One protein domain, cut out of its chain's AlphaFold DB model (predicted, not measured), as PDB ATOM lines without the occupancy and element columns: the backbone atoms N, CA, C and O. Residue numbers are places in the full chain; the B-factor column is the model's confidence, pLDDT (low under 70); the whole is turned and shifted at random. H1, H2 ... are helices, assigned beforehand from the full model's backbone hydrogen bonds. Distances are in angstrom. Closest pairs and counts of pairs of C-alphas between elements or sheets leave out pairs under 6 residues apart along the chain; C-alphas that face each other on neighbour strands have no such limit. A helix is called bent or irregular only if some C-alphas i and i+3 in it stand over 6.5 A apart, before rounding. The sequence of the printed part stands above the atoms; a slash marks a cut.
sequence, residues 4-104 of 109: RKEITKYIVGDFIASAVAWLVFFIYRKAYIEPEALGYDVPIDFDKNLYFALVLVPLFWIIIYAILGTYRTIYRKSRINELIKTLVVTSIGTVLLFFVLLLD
ATOM      1  N   ARG A   4     158.717 212.345 168.036       73.12
ATOM      2  CA  ARG A   4     159.440 212.042 166.788       73.12
ATOM      3  C   ARG A   4     160.958 211.962 166.987       73.12
ATOM      4  O   ARG A   4     161.569 211.038 166.477       73.12
ATOM      5  N   LYS A   5     161.550 212.878 167.764       77.94
ATOM      6  CA  LYS A   5     163.001 212.896 168.026       77.94
ATOM      7  C   LYS A   5     163.455 211.670 168.816       77.94
ATOM      8  O   LYS A   5     164.556 211.185 168.587       77.94
ATOM      9  N   GLU A   6     162.626 211.171 169.730       78.12
ATOM     10  CA  GLU A   6     162.951 209.950 170.474       78.12
ATOM     11  C   GLU A   6     162.872 208.714 169.585       78.12
ATOM     12  O   GLU A   6     163.813 207.932 169.570       78.12
ATOM     13  N   ILE A   7     161.822 208.592 168.769       79.50
ATOM     14  CA  ILE A   7     161.689 207.489 167.807       79.50
ATOM     15  C   ILE A   7     162.893 207.441 166.857       79.50
ATOM     16  O   ILE A   7     163.455 206.371 166.650       79.50
ATOM     17  N   THR A   8     163.343 208.586 166.333       82.81
ATOM     18  CA  THR A   8     164.530 208.630 165.467       82.81
ATOM     19  C   THR A   8     165.788 208.139 166.185       82.81
ATOM     20  O   THR A   8     166.572 207.414 165.582       82.81
ATOM     21  N   LYS A   9     165.980 208.472 167.470       84.19
ATOM     22  CA  LYS A   9     167.123 207.964 168.248       84.19
ATOM     23  C   LYS A   9     167.086 206.444 168.398       84.19
ATOM     24  O   LYS A   9     168.130 205.819 168.258       84.19
ATOM     25  N   TYR A  10     165.910 205.862 168.643       82.44
ATOM     26  CA  TYR A  10     165.757 204.407 168.714       82.44
ATOM     27  C   TYR A  10     166.067 203.739 167.374       82.44
ATOM     28  O   TYR A  10     166.886 202.834 167.339       82.44
ATOM     29  N   ILE A  11     165.509 204.241 166.270       84.38
ATOM     30  CA  ILE A  11     165.754 203.681 164.930       84.38
ATOM     31  C   ILE A  11     167.242 203.736 164.567       84.38
ATOM     32  O   ILE A  11     167.794 202.760 164.072       84.38
ATOM     33  N   VAL A  12     167.907 204.868 164.824       87.88
ATOM     34  CA  VAL A  12     169.347 205.011 164.558       87.88
ATOM     35  C   VAL A  12     170.165 204.083 165.459       87.88
ATOM     36  O   VAL A  12     171.125 203.477 164.992       87.88
ATOM     37  N   GLY A  13     169.775 203.934 166.727       87.50
ATOM     38  CA  GLY A  13     170.402 202.986 167.646       87.50
ATOM     39  C   GLY A  13     170.277 201.541 167.166       87.50
ATOM     40  O   GLY A  13     171.286 200.847 167.078       87.50
ATOM     41  N   ASP A  14     169.071 201.117 166.786       86.81
ATOM     42  CA  ASP A  14     168.797 199.774 166.263       86.81
ATOM     43  C   ASP A  14     169.576 199.515 164.966       86.81
ATOM     44  O   ASP A  14     170.140 198.434 164.778       86.81
ATOM     45  N   PHE A  15     169.668 200.522 164.090       90.25
ATOM     46  CA  PHE A  15     170.447 200.449 162.856       90.25
ATOM     47  C   PHE A  15     171.938 200.231 163.135       90.25
ATOM     48  O   PHE A  15     172.540 199.304 162.601       90.25
ATOM     49  N   ILE A  16     172.536 201.059 163.995       90.81
ATOM     50  CA  ILE A  16     173.964 200.959 164.322       90.81
ATOM     51  C   ILE A  16     174.253 199.636 165.035       90.81
ATOM     52  O   ILE A  16     175.212 198.953 164.686       90.81
ATOM     53  N   ALA A  17     173.418 199.247 166.002       89.56
ATOM     54  CA  ALA A  17     173.602 198.014 166.758       89.56
ATOM     55  C   ALA A  17     173.559 196.775 165.852       89.56
ATOM     56  O   ALA A  17     174.428 195.912 165.949       89.56
ATOM     57  N   SER A  18     172.588 196.706 164.939       89.12
ATOM     58  CA  SER A  18     172.472 195.592 163.992       89.12
ATOM     59  C   SER A  18     173.590 195.580 162.946       89.12
ATOM     60  O   SER A  18     174.117 194.509 162.648       89.12
ATOM     61  N   ALA A  19     174.009 196.745 162.442       89.25
ATOM     62  CA  ALA A  19     175.131 196.851 161.510       89.25
ATOM     63  C   ALA A  19     176.449 196.390 162.153       89.25
ATOM     64  O   ALA A  19     177.185 195.602 161.561       89.25
ATOM     65  N   VAL A  20     176.728 196.829 163.386       91.31
ATOM     66  CA  VAL A  20     177.921 196.412 164.137       91.31
ATOM     67  C   VAL A  20     177.871 194.920 164.453       91.31
ATOM     68  O   VAL A  20     178.863 194.229 164.237       91.31
ATOM     69  N   ALA A  21     176.728 194.402 164.911       90.31
ATOM     70  CA  ALA A  21     176.573 192.976 165.191       90.31
ATOM     71  C   ALA A  21     176.846 192.120 163.946       90.31
ATOM     72  O   ALA A  21     177.567 191.127 164.031       90.31
ATOM     73  N   TRP A  22     176.328 192.530 162.784       90.69
ATOM     74  CA  TRP A  22     176.572 191.823 161.530       90.69
ATOM     75  C   TRP A  22     178.032 191.906 161.079       90.69
ATOM     76  O   TRP A  22     178.599 190.912 160.635       90.69
ATOM     77  N   LEU A  23     178.665 193.070 161.228       89.06
ATOM     78  CA  LEU A  23     180.069 193.259 160.874       89.06
ATOM     79  C   LEU A  23     180.993 192.395 161.744       89.06
ATOM     80  O   LEU A  23     181.871 191.719 161.213       89.06
ATOM     81  N   VAL A  24     180.763 192.356 163.060       89.75
ATOM     82  CA  VAL A  24     181.508 191.478 163.979       89.75
ATOM     83  C   VAL A  24     181.289 190.009 163.620       89.75
ATOM     84  O   VAL A  24     182.250 189.245 163.566       89.75
ATOM     85  N   PHE A  25     180.047 189.619 163.325       88.50
ATOM     86  CA  PHE A  25     179.722 188.264 162.891       88.50
ATOM     87  C   PHE A  25     180.445 187.875 161.593       88.50
ATOM     88  O   PHE A  25     181.037 186.802 161.526       88.50
ATOM     89  N   PHE A  26     180.452 188.751 160.586       86.69
ATOM     90  CA  PHE A  26     181.133 188.507 159.315       86.69
ATOM     91  C   PHE A  26     182.646 188.339 159.492       86.69
ATOM     92  O   PHE A  26     183.226 187.403 158.946       86.69
ATOM     93  N   ILE A  27     183.276 189.208 160.291       86.50
ATOM     94  CA  ILE A  27     184.708 189.097 160.603       86.50
ATOM     95  C   ILE A  27     184.988 187.775 161.312       86.50
ATOM     96  O   ILE A  27     185.897 187.056 160.913       86.50
ATOM     97  N   TYR A  28     184.192 187.424 162.324       87.69
ATOM     98  CA  TYR A  28     184.351 186.161 163.042       87.69
ATOM     99  C   TYR A  28     184.206 184.948 162.109       87.69
ATOM    100  O   TYR A  28     184.980 183.996 162.195       87.69
ATOM    101  N   ARG A  29     183.255 185.008 161.171       85.06
ATOM    102  CA  ARG A  29     183.031 183.962 160.171       85.06
ATOM    103  C   ARG A  29     184.240 183.776 159.253       85.06
ATOM    104  O   ARG A  29     184.722 182.656 159.138       85.06
ATOM    105  N   LYS A  30     184.760 184.853 158.658       82.81
ATOM    106  CA  LYS A  30     185.930 184.795 157.761       82.81
ATOM    107  C   LYS A  30     187.243 184.489 158.492       82.81
ATOM    108  O   LYS A  30     188.117 183.864 157.912       82.81
ATOM    109  N   ALA A  31     187.391 184.915 159.747       84.12
ATOM    110  CA  ALA A  31     188.636 184.747 160.501       84.12
ATOM    111  C   ALA A  31     188.770 183.380 161.188       84.12
ATOM    112  O   ALA A  31     189.890 182.912 161.368       84.12
ATOM    113  N   TYR A  32     187.660 182.755 161.596       82.94
ATOM    114  CA  TYR A  32     187.696 181.513 162.377       82.94
ATOM    115  C   TYR A  32     186.918 180.374 161.722       82.94
ATOM    116  O   TYR A  32     187.455 179.283 161.577       82.94
ATOM    117  N   ILE A  33     185.683 180.622 161.280       82.94
ATOM    118  CA  ILE A  33     184.797 179.552 160.791       82.94
ATOM    119  C   ILE A  33     185.230 179.054 159.403       82.94
ATOM    120  O   ILE A  33     185.329 177.850 159.179       82.94
ATOM    121  N   GLU A  34     185.478 179.964 158.460       79.81
ATOM    122  CA  GLU A  34     185.850 179.610 157.084       79.81
ATOM    123  C   GLU A  34     187.247 178.948 156.999       79.81
ATOM    124  O   GLU A  34     187.345 177.909 156.344       79.81
ATOM    125  N   PRO A  35     188.300 179.433 157.694       80.25
ATOM    126  CA  PRO A  35     189.611 178.781 157.689       80.25
ATOM    127  C   PRO A  35     189.604 177.401 158.352       80.25
ATOM    128  O   PRO A  35     190.242 176.478 157.846       80.25
ATOM    129  N   GLU A  36     188.850 177.227 159.445       76.94
ATOM    130  CA  GLU A  36     188.695 175.928 160.115       76.94
ATOM    131  C   GLU A  36     187.979 174.910 159.211       76.94
ATOM    132  O   GLU A  36     188.355 173.740 159.175       76.94
ATOM    133  N   ALA A  37     186.991 175.354 158.428       75.94
ATOM    134  CA  ALA A  37     186.256 174.492 157.508       75.94
ATOM    135  C   ALA A  37     187.019 174.162 156.210       75.94
ATOM    136  O   ALA A  37     186.858 173.066 155.670       75.94
ATOM    137  N   LEU A  38     187.811 175.100 155.681       75.62
ATOM    138  CA  LEU A  38     188.474 174.982 154.375       75.62
ATOM    139  C   LEU A  38     189.944 174.538 154.462       75.62
ATOM    140  O   LEU A  38     190.501 174.086 153.462       75.62
ATOM    141  N   GLY A  39     190.573 174.640 155.637       74.50
ATOM    142  CA  GLY A  39     191.958 174.220 155.872       74.50
ATOM    143  C   GLY A  39     193.029 175.178 155.332       74.50
ATOM    144  O   GLY A  39     194.197 174.799 155.269       74.50
ATOM    145  N   TYR A  40     192.656 176.400 154.936       73.94
ATOM    146  CA  TYR A  40     193.572 177.470 154.527       73.94
ATOM    147  C   TYR A  40     193.055 178.840 154.987       73.94
ATOM    148  O   TYR A  40     191.852 179.021 155.168       73.94
ATOM    149  N   ASP A  41     193.958 179.811 155.155       71.50
ATOM    150  CA  ASP A  41     193.586 181.168 155.561       71.50
ATOM    151  C   ASP A  41     192.759 181.856 154.468       71.50
ATOM    152  O   ASP A  41     193.229 182.075 153.346       71.50
ATOM    153  N   VAL A  42     191.521 182.215 154.804       73.06
ATOM    154  CA  VAL A  42     190.648 182.997 153.928       73.06
ATOM    155  C   VAL A  42     190.893 184.484 154.198       73.06
ATOM    156  O   VAL A  42     190.710 184.937 155.331       73.06
ATOM    157  N   PRO A  43     191.303 185.279 153.193       75.06
ATOM    158  CA  PRO A  43     191.482 186.710 153.381       75.06
ATOM    159  C   PRO A  43     190.146 187.386 153.720       75.06
ATOM    160  O   PRO A  43     189.084 187.066 153.171       75.06
ATOM    161  N   ILE A  44     190.199 188.354 154.639       73.94
ATOM    162  CA  ILE A  44     189.040 189.166 155.025       73.94
ATOM    163  C   ILE A  44     188.775 190.191 153.918       73.94
ATOM    164  O   ILE A  44     189.127 191.365 154.029       73.94
ATOM    165  N   ASP A  45     188.154 189.727 152.839       77.19
ATOM    166  CA  ASP A  45     187.728 190.590 151.744       77.19
ATOM    167  C   ASP A  45     186.342 191.181 152.015       77.19
ATOM    168  O   ASP A  45     185.376 190.481 152.347       77.19
ATOM    169  N   PHE A  46     186.261 192.506 151.876       76.44
ATOM    170  CA  PHE A  46     185.029 193.282 151.984       76.44
ATOM    171  C   PHE A  46     184.256 193.196 150.664       76.44
ATOM    172  O   PHE A  46     184.259 194.120 149.849       76.44
ATOM    173  N   ASP A  47     183.606 192.057 150.451       79.25
ATOM    174  CA  ASP A  47     182.888 191.758 149.215       79.25
ATOM    175  C   ASP A  47     181.539 192.488 149.115       79.25
ATOM    176  O   ASP A  47     180.958 192.944 150.103       79.25
ATOM    177  N   LYS A  48     180.969 192.542 147.902       80.31
ATOM    178  CA  LYS A  48     179.629 193.115 147.655       80.31
ATOM    179  C   LYS A  48     178.548 192.501 148.554       80.31
ATOM    180  O   LYS A  48     177.628 193.211 148.958       80.31
ATOM    181  N   ASN A  49     178.690 191.224 148.910       80.94
ATOM    182  CA  ASN A  49     177.773 190.515 149.803       80.94
ATOM    183  C   ASN A  49     177.774 191.107 151.219       80.94
ATOM    184  O   ASN A  49     176.709 191.239 151.820       80.94
ATOM    185  N   LEU A  50     178.935 191.537 151.727       84.69
ATOM    186  CA  LEU A  50     179.025 192.216 153.018       84.69
ATOM    187  C   LEU A  50     178.285 193.552 152.979       84.69
ATOM    188  O   LEU A  50     177.472 193.812 153.860       84.69
ATOM    189  N   TYR A  51     178.520 194.381 151.959       85.31
ATOM    190  CA  TYR A  51     177.827 195.668 151.825       85.31
ATOM    191  C   TYR A  51     176.315 195.495 151.679       85.31
ATOM    192  O   TYR A  51     175.548 196.236 152.294       85.31
ATOM    193  N   PHE A  52     175.880 194.496 150.906       86.06
ATOM    194  CA  PHE A  52     174.466 194.169 150.766       86.06
ATOM    195  C   PHE A  52     173.859 193.766 152.113       86.06
ATOM    196  O   PHE A  52     172.842 194.325 152.524       86.06
ATOM    197  N   ALA A  53     174.516 192.869 152.847       86.06
ATOM    198  CA  ALA A  53     174.044 192.420 154.149       86.06
ATOM    199  C   ALA A  53     174.095 193.529 155.221       86.06
ATOM    200  O   ALA A  53     173.191 193.615 156.048       86.06
ATOM    201  N   LEU A  54     175.068 194.444 155.157       87.75
ATOM    202  CA  LEU A  54     175.182 195.600 156.056       87.75
ATOM    203  C   LEU A  54     174.025 196.599 155.890       87.75
ATOM    204  O   LEU A  54     173.739 197.357 156.810       87.75
ATOM    205  N   VAL A  55     173.344 196.597 154.742       86.94
ATOM    206  CA  VAL A  55     172.119 197.382 154.520       86.94
ATOM    207  C   VAL A  55     170.874 196.545 154.802       86.94
ATOM    208  O   VAL A  55     169.957 197.010 155.481       86.94
ATOM    209  N   LEU A  56     170.836 195.304 154.311       88.12
ATOM    210  CA  LEU A  56     169.674 194.426 154.407       88.12
ATOM    211  C   LEU A  56     169.347 194.055 155.861       88.12
ATOM    212  O   LEU A  56     168.184 194.105 156.254       88.12
ATOM    213  N   VAL A  57     170.358 193.716 156.669       89.50
ATOM    214  CA  VAL A  57     170.167 193.250 158.051       89.50
ATOM    215  C   VAL A  57     169.601 194.359 158.945       89.50
ATOM    216  O   VAL A  57     168.578 194.120 159.590       89.50
ATOM    217  N   PRO A  58     170.152 195.589 158.972       88.81
ATOM    218  CA  PRO A  58     169.528 196.673 159.726       88.81
ATOM    219  C   PRO A  58     168.121 197.021 159.247       88.81
ATOM    220  O   PRO A  58     167.235 197.290 160.058       88.81
ATOM    221  N   LEU A  59     167.889 196.985 157.933       89.31
ATOM    222  CA  LEU A  59     166.583 197.288 157.355       89.31
ATOM    223  C   LEU A  59     165.535 196.234 157.749       89.31
ATOM    224  O   LEU A  59     164.414 196.592 158.115       89.31
ATOM    225  N   PHE A  60     165.919 194.956 157.774       90.94
ATOM    226  CA  PHE A  60     165.110 193.857 158.298       90.94
ATOM    227  C   PHE A  60     164.685 194.100 159.754       90.94
ATOM    228  O   PHE A  60     163.494 194.023 160.069       90.94
ATOM    229  N   TRP A  61     165.622 194.473 160.633       90.25
ATOM    230  CA  TRP A  61     165.315 194.745 162.042       90.25
ATOM    231  C   TRP A  61     164.391 195.948 162.226       90.25
ATOM    232  O   TRP A  61     163.426 195.868 162.986       90.25
ATOM    233  N   ILE A  62     164.627 197.036 161.485       87.50
ATOM    234  CA  ILE A  62     163.765 198.224 161.525       87.50
ATOM    235  C   ILE A  62     162.334 197.872 161.101       87.50
ATOM    236  O   ILE A  62     161.384 198.297 161.762       87.50
ATOM    237  N   ILE A  63     162.158 197.085 160.033       87.75
ATOM    238  CA  ILE A  63     160.833 196.648 159.567       87.75
ATOM    239  C   ILE A  63     160.140 195.803 160.637       87.75
ATOM    240  O   ILE A  63     158.982 196.064 160.967       87.75
ATOM    241  N   ILE A  64     160.845 194.832 161.222       87.56
ATOM    242  CA  ILE A  64     160.303 193.987 162.290       87.56
ATOM    243  C   ILE A  64     159.842 194.841 163.476       87.56
ATOM    244  O   ILE A  64     158.682 194.748 163.888       87.56
ATOM    245  N   TYR A  65     160.693 195.730 163.992       85.44
ATOM    246  CA  TYR A  65     160.342 196.598 165.119       85.44
ATOM    247  C   TYR A  65     159.228 197.600 164.786       85.44
ATOM    248  O   TYR A  65     158.426 197.953 165.660       85.44
ATOM    249  N   ALA A  66     159.118 198.022 163.523       84.12
ATOM    250  CA  ALA A  66     158.005 198.836 163.052       84.12
ATOM    251  C   ALA A  66     156.678 198.059 163.070       84.12
ATOM    252  O   ALA A  66     155.689 198.577 163.595       84.12
ATOM    253  N   ILE A  67     156.661 196.815 162.573       82.56
ATOM    254  CA  ILE A  67     155.477 195.936 162.563       82.56
ATOM    255  C   ILE A  67     155.025 195.605 163.992       82.56
ATOM    256  O   ILE A  67     153.838 195.677 164.304       82.56
ATOM    257  N   LEU A  68     155.970 195.321 164.891       80.88
ATOM    258  CA  LEU A  68     155.704 195.057 166.312       80.88
ATOM    259  C   LEU A  68     155.197 196.285 167.084       80.88
ATOM    260  O   LEU A  68     154.788 196.175 168.244       80.88
ATOM    261  N   GLY A  69     155.204 197.465 166.458       77.19
ATOM    262  CA  GLY A  69     154.722 198.698 167.061       77.19
ATOM    263  C   GLY A  69     155.596 199.185 168.217       77.19
ATOM    264  O   GLY A  69     155.112 199.962 169.050       77.19
ATOM    265  N   THR A  70     156.868 198.767 168.270       73.88
ATOM    266  CA  THR A  70     157.842 199.172 169.297       73.88
ATOM    267  C   THR A  70     157.961 200.699 169.338       73.88
ATOM    268  O   THR A  70     157.872 201.319 170.394       73.88
ATOM    269  N   TYR A  71     157.960 201.344 168.169       71.38
ATOM    270  CA  TYR A  71     158.018 202.806 168.043       71.38
ATOM    271  C   TYR A  71     156.699 203.534 168.377       71.38
ATOM    272  O   TYR A  71     156.663 204.762 168.485       71.38
ATOM    273  N   ARG A  72     155.581 202.809 168.545       65.62
ATOM    274  CA  ARG A  72     154.240 203.400 168.698       65.62
ATOM    275  C   ARG A  72     153.825 203.592 170.156       65.62
ATOM    276  O   ARG A  72     153.017 204.475 170.421       65.62
ATOM    277  N   THR A  73     154.373 202.851 171.120       60.50
ATOM    278  CA  THR A  73     153.908 202.902 172.527       60.50
ATOM    279  C   THR A  73     155.054 202.888 173.539       60.50
ATOM    280  O   THR A  73     155.221 201.915 174.254       60.50
ATOM    281  N   ILE A  74     155.789 204.000 173.630       60.94
ATOM    282  CA  ILE A  74     156.968 204.149 174.511       60.94
ATOM    283  C   ILE A  74     156.583 204.388 175.993       60.94
ATOM    284  O   ILE A  74     157.329 204.057 176.903       60.94
ATOM    285  N   TYR A  75     155.406 204.963 176.275       56.56
ATOM    286  CA  TYR A  75     155.161 205.628 177.572       56.56
ATOM    287  C   TYR A  75     154.318 204.861 178.601       56.56
ATOM    288  O   TYR A  75     154.070 205.383 179.684       56.56
ATOM    289  N   ARG A  76     153.838 203.646 178.305       56.78
ATOM    290  CA  ARG A  76     152.891 202.954 179.204       56.78
ATOM    291  C   ARG A  76     153.077 201.435 179.237       56.78
ATOM    292  O   ARG A  76     152.103 200.688 179.182       56.78
ATOM    293  N   LYS A  77     154.328 200.971 179.287       59.50
ATOM    294  CA  LYS A  77     154.677 199.546 179.393       59.50
ATOM    295  C   LYS A  77     155.804 199.323 180.402       59.50
ATOM    296  O   LYS A  77     156.656 200.182 180.597       59.50
ATOM    297  N   SER A  78     155.783 198.159 181.051       72.06
ATOM    298  CA  SER A  78     156.889 197.695 181.892       72.06
ATOM    299  C   SER A  78     158.144 197.529 181.033       72.06
ATOM    300  O   SER A  78     158.103 196.817 180.028       72.06
ATOM    301  N   ARG A  79     159.256 198.152 181.449       75.75
ATOM    302  CA  ARG A  79     160.559 198.081 180.759       75.75
ATOM    303  C   ARG A  79     161.027 196.635 180.557       75.75
ATOM    304  O   ARG A  79     161.597 196.311 179.523       75.75
ATOM    305  N   ILE A  80     160.720 195.756 181.516       79.81
ATOM    306  CA  ILE A  80     161.041 194.322 181.455       79.81
ATOM    307  C   ILE A  80     160.261 193.633 180.332       79.81
ATOM    308  O   ILE A  80     160.828 192.846 179.581       79.81
ATOM    309  N   ASN A  81     158.977 193.959 180.167       79.75
ATOM    310  CA  ASN A  81     158.162 193.353 179.112       79.75
ATOM    311  C   ASN A  81     158.620 193.783 177.718       79.75
ATOM    312  O   ASN A  81     158.484 193.008 176.777       79.75
ATOM    313  N   GLU A  82     159.134 195.006 177.567       82.38
ATOM    314  CA  GLU A  82     159.739 195.426 176.302       82.38
ATOM    315  C   GLU A  82     161.046 194.688 176.042       82.38
ATOM    316  O   GLU A  82     161.213 194.159 174.951       82.38
ATOM    317  N   LEU A  83     161.906 194.540 177.052       82.88
ATOM    318  CA  LEU A  83     163.151 193.784 176.923       82.88
ATOM    319  C   LEU A  83     162.895 192.325 176.522       82.88
ATOM    320  O   LEU A  83     163.507 191.846 175.574       82.88
ATOM    321  N   ILE A  84     161.952 191.641 177.179       86.44
ATOM    322  CA  ILE A  84     161.587 190.254 176.844       86.44
ATOM    323  C   ILE A  84     161.031 190.168 175.422       86.44
ATOM    324  O   ILE A  84     161.392 189.260 174.677       86.44
ATOM    325  N   LYS A  85     160.173 191.112 175.017       86.19
ATOM    326  CA  LYS A  85     159.646 191.146 173.648       86.19
ATOM    327  C   LYS A  85     160.758 191.318 172.630       86.19
ATOM    328  O   LYS A  85     160.804 190.545 171.680       86.19
ATOM    329  N   THR A  86     161.646 192.286 172.837       87.88
ATOM    330  CA  THR A  86     162.786 192.507 171.949       87.88
ATOM    331  C   THR A  86     163.668 191.269 171.906       87.88
ATOM    332  O   THR A  86     163.985 190.828 170.815       87.88
ATOM    333  N   LEU A  87     163.957 190.638 173.048       88.38
ATOM    334  CA  LEU A  87     164.764 189.419 173.119       88.38
ATOM    335  C   LEU A  87     164.156 188.275 172.297       88.38
ATOM    336  O   LEU A  87     164.832 187.708 171.446       88.38
ATOM    337  N   VAL A  88     162.872 187.965 172.502       89.44
ATOM    338  CA  VAL A  88     162.173 186.895 171.768       89.44
ATOM    339  C   VAL A  88     162.144 187.191 170.269       89.44
ATOM    340  O   VAL A  88     162.430 186.313 169.458       89.44
ATOM    341  N   VAL A  89     161.844 188.435 169.899       90.44
ATOM    342  CA  VAL A  89     161.832 188.880 168.502       90.44
ATOM    343  C   VAL A  89     163.220 188.769 167.885       90.44
ATOM    344  O   VAL A  89     163.339 188.280 166.764       90.44
ATOM    345  N   THR A  90     164.267 189.169 168.609       89.94
ATOM    346  CA  THR A  90     165.641 189.052 168.124       89.94
ATOM    347  C   THR A  90     166.066 187.605 167.963       89.94
ATOM    348  O   THR A  90     166.645 187.272 166.941       89.94
ATOM    349  N   SER A  91     165.710 186.719 168.894       90.62
ATOM    350  CA  SER A  91     166.030 185.295 168.784       90.62
ATOM    351  C   SER A  91     165.348 184.636 167.586       90.62
ATOM    352  O   SER A  91     165.963 183.845 166.882       90.62
ATOM    353  N   ILE A  92     164.081 184.965 167.317       92.25
ATOM    354  CA  ILE A  92     163.365 184.424 166.152       92.25
ATOM    355  C   ILE A  92     163.914 185.037 164.856       92.25
ATOM    356  O   ILE A  92     164.143 184.329 163.875       92.25
ATOM    357  N   GLY A  93     164.150 186.350 164.843       90.19
ATOM    358  CA  GLY A  93     164.643 187.060 163.669       90.19
ATOM    359  C   GLY A  93     166.063 186.657 163.269       90.19
ATOM    360  O   GLY A  93     166.336 186.557 162.077       90.19
ATOM    361  N   THR A  94     166.954 186.358 164.219       89.38
ATOM    362  CA  THR A  94     168.301 185.851 163.901       89.38
ATOM    363  C   THR A  94     168.254 184.459 163.282       89.38
ATOM    364  O   THR A  94     168.980 184.212 162.324       89.38
ATOM    365  N   VAL A  95     167.368 183.573 163.753       90.25
ATOM    366  CA  VAL A  95     167.146 182.259 163.128       90.25
ATOM    367  C   VAL A  95     166.639 182.421 161.693       90.25
ATOM    368  O   VAL A  95     167.143 181.766 160.788       90.25
ATOM    369  N   LEU A  96     165.698 183.337 161.449       89.62
ATOM    370  CA  LEU A  96     165.243 183.640 160.088       89.62
ATOM    371  C   LEU A  96     166.377 184.184 159.207       89.62
ATOM    372  O   LEU A  96     166.538 183.726 158.079       89.62
ATOM    373  N   LEU A  97     167.189 185.117 159.719       88.25
ATOM    374  CA  LEU A  97     168.349 185.641 158.989       88.25
ATOM    375  C   LEU A  97     169.365 184.547 158.663       88.25
ATOM    376  O   LEU A  97     169.940 184.573 157.580       88.25
ATOM    377  N   PHE A  98     169.560 183.577 159.558       85.75
ATOM    378  CA  PHE A  98     170.409 182.421 159.291       85.75
ATOM    379  C   PHE A  98     169.915 181.635 158.068       85.75
ATOM    380  O   PHE A  98     170.683 181.405 157.137       85.75
ATOM    381  N   PHE A  99     168.626 181.297 158.008       85.06
ATOM    382  CA  PHE A  99     168.083 180.567 156.858       85.06
ATOM    383  C   PHE A  99     168.124 181.368 155.550       85.06
ATOM    384  O   PHE A  99     168.320 180.780 154.494       85.06
ATOM    385  N   VAL A 100     167.953 182.692 155.603       84.38
ATOM    386  CA  VAL A 100     167.918 183.537 154.396       84.38
ATOM    387  C   VAL A 100     169.314 183.881 153.875       84.38
ATOM    388  O   VAL A 100     169.517 183.902 152.668       84.38
ATOM    389  N   LEU A 101     170.262 184.195 154.762       82.12
ATOM    390  CA  LEU A 101     171.568 184.746 154.376       82.12
ATOM    391  C   LEU A 101     172.722 183.754 154.488       82.12
ATOM    392  O   LEU A 101     173.722 183.929 153.805       82.12
ATOM    393  N   LEU A 102     172.627 182.763 155.376       78.06
ATOM    394  CA  LEU A 102     173.730 181.837 155.646       78.06
ATOM    395  C   LEU A 102     173.527 180.455 155.033       78.06
ATOM    396  O   LEU A 102     174.515 179.795 154.730       78.06
ATOM    397  N   LEU A 103     172.284 180.011 154.836       74.25
ATOM    398  CA  LEU A 103     172.012 178.689 154.268       74.25
ATOM    399  C   LEU A 103     172.446 178.583 152.796       74.25
ATOM    400  O   LEU A 103     173.034 177.577 152.405       74.25
ATOM    401  N   ASP A 104     172.188 179.631 152.007       62.53
ATOM    402  CA  ASP A 104     172.507 179.681 150.571       62.53
ATOM    403  C   ASP A 104     174.026 179.717 150.311       62.53
ATOM    404  O   ASP A 104     174.511 179.204 149.308       62.53
TER     405      ASP A 104
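Overview. This is residues 4 to 104 of the 109 residues of an uncharacterized protein of Bacteroidetes bacterium SW_10_40_5 (UniProt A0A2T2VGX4). Three helices make a loose rod: the long H1 runs along most of its length, H2 folds back and crosses the middle part of H1 as a helical hairpin, and H3 folds back once more, near H2 but apart from H1. Residues 75 to 81, of which 79 to 81 belong to H3, stick out. The printed part has 101 residues with three named helices, in the order H1, H2, H3, and no named strand; its class is all helix. It is loose, with a radius of gyration of the C-alphas of 16.2 A, and spans 54 by 24 by 20 A.

Arrangement. Begin with H1, residues 4 to 38; with its residues 11 to 26 alone it touches H2, residues 48 to 67. Look at Phe 15 and Pro 58, whose C-alphas are the closest of the two, 5.0 A apart. This hairpin has a steep tilt of 42 degrees, opposite ways. Go on to H3, residues 79 to 104, which is close to H2 but not clearly touching: the closest C-alphas, of Val 57 and Leu 97, are 7.9 A apart. Their tilt of 36 degrees is only just steep, and they run opposite ways. H1 and H3 are apart. O i to N i+4 pairs are within hydrogen-bond range in 29 of 31 cases in H1, 15 of 16 in H2 and 20 of 22 in H3.

Along the chain. Find C-alpha 4 at (159.440, 212.042, 166.788); from there H1 runs 48.7 A to C-alpha 38, with a kink of 31 degrees near residue 29. It is irregular, but only just: C-alphas 31 and 34 are 6.8 A apart. H2 begins at C-alpha 48, at (179.629, 193.115, 147.655), and runs 28.5 A. H3 runs 37.3 A to C-alpha 104 at (172.507, 179.681, 150.571), with a kink of 26 degrees near residue 98; it is neither bent nor irregular, but only just, with C-alphas 101 and 104 6.4 A apart.

Size, cuts and confidence. The two C-alphas farthest apart, of Tyr 40 and Arg 76, are 54.0 A apart. The printed part has no cut; the link from H1 to H2 is short, and that from H2 to H3 is long. Look for pLDDT under 70 at residues 72 to 77 and residue 104.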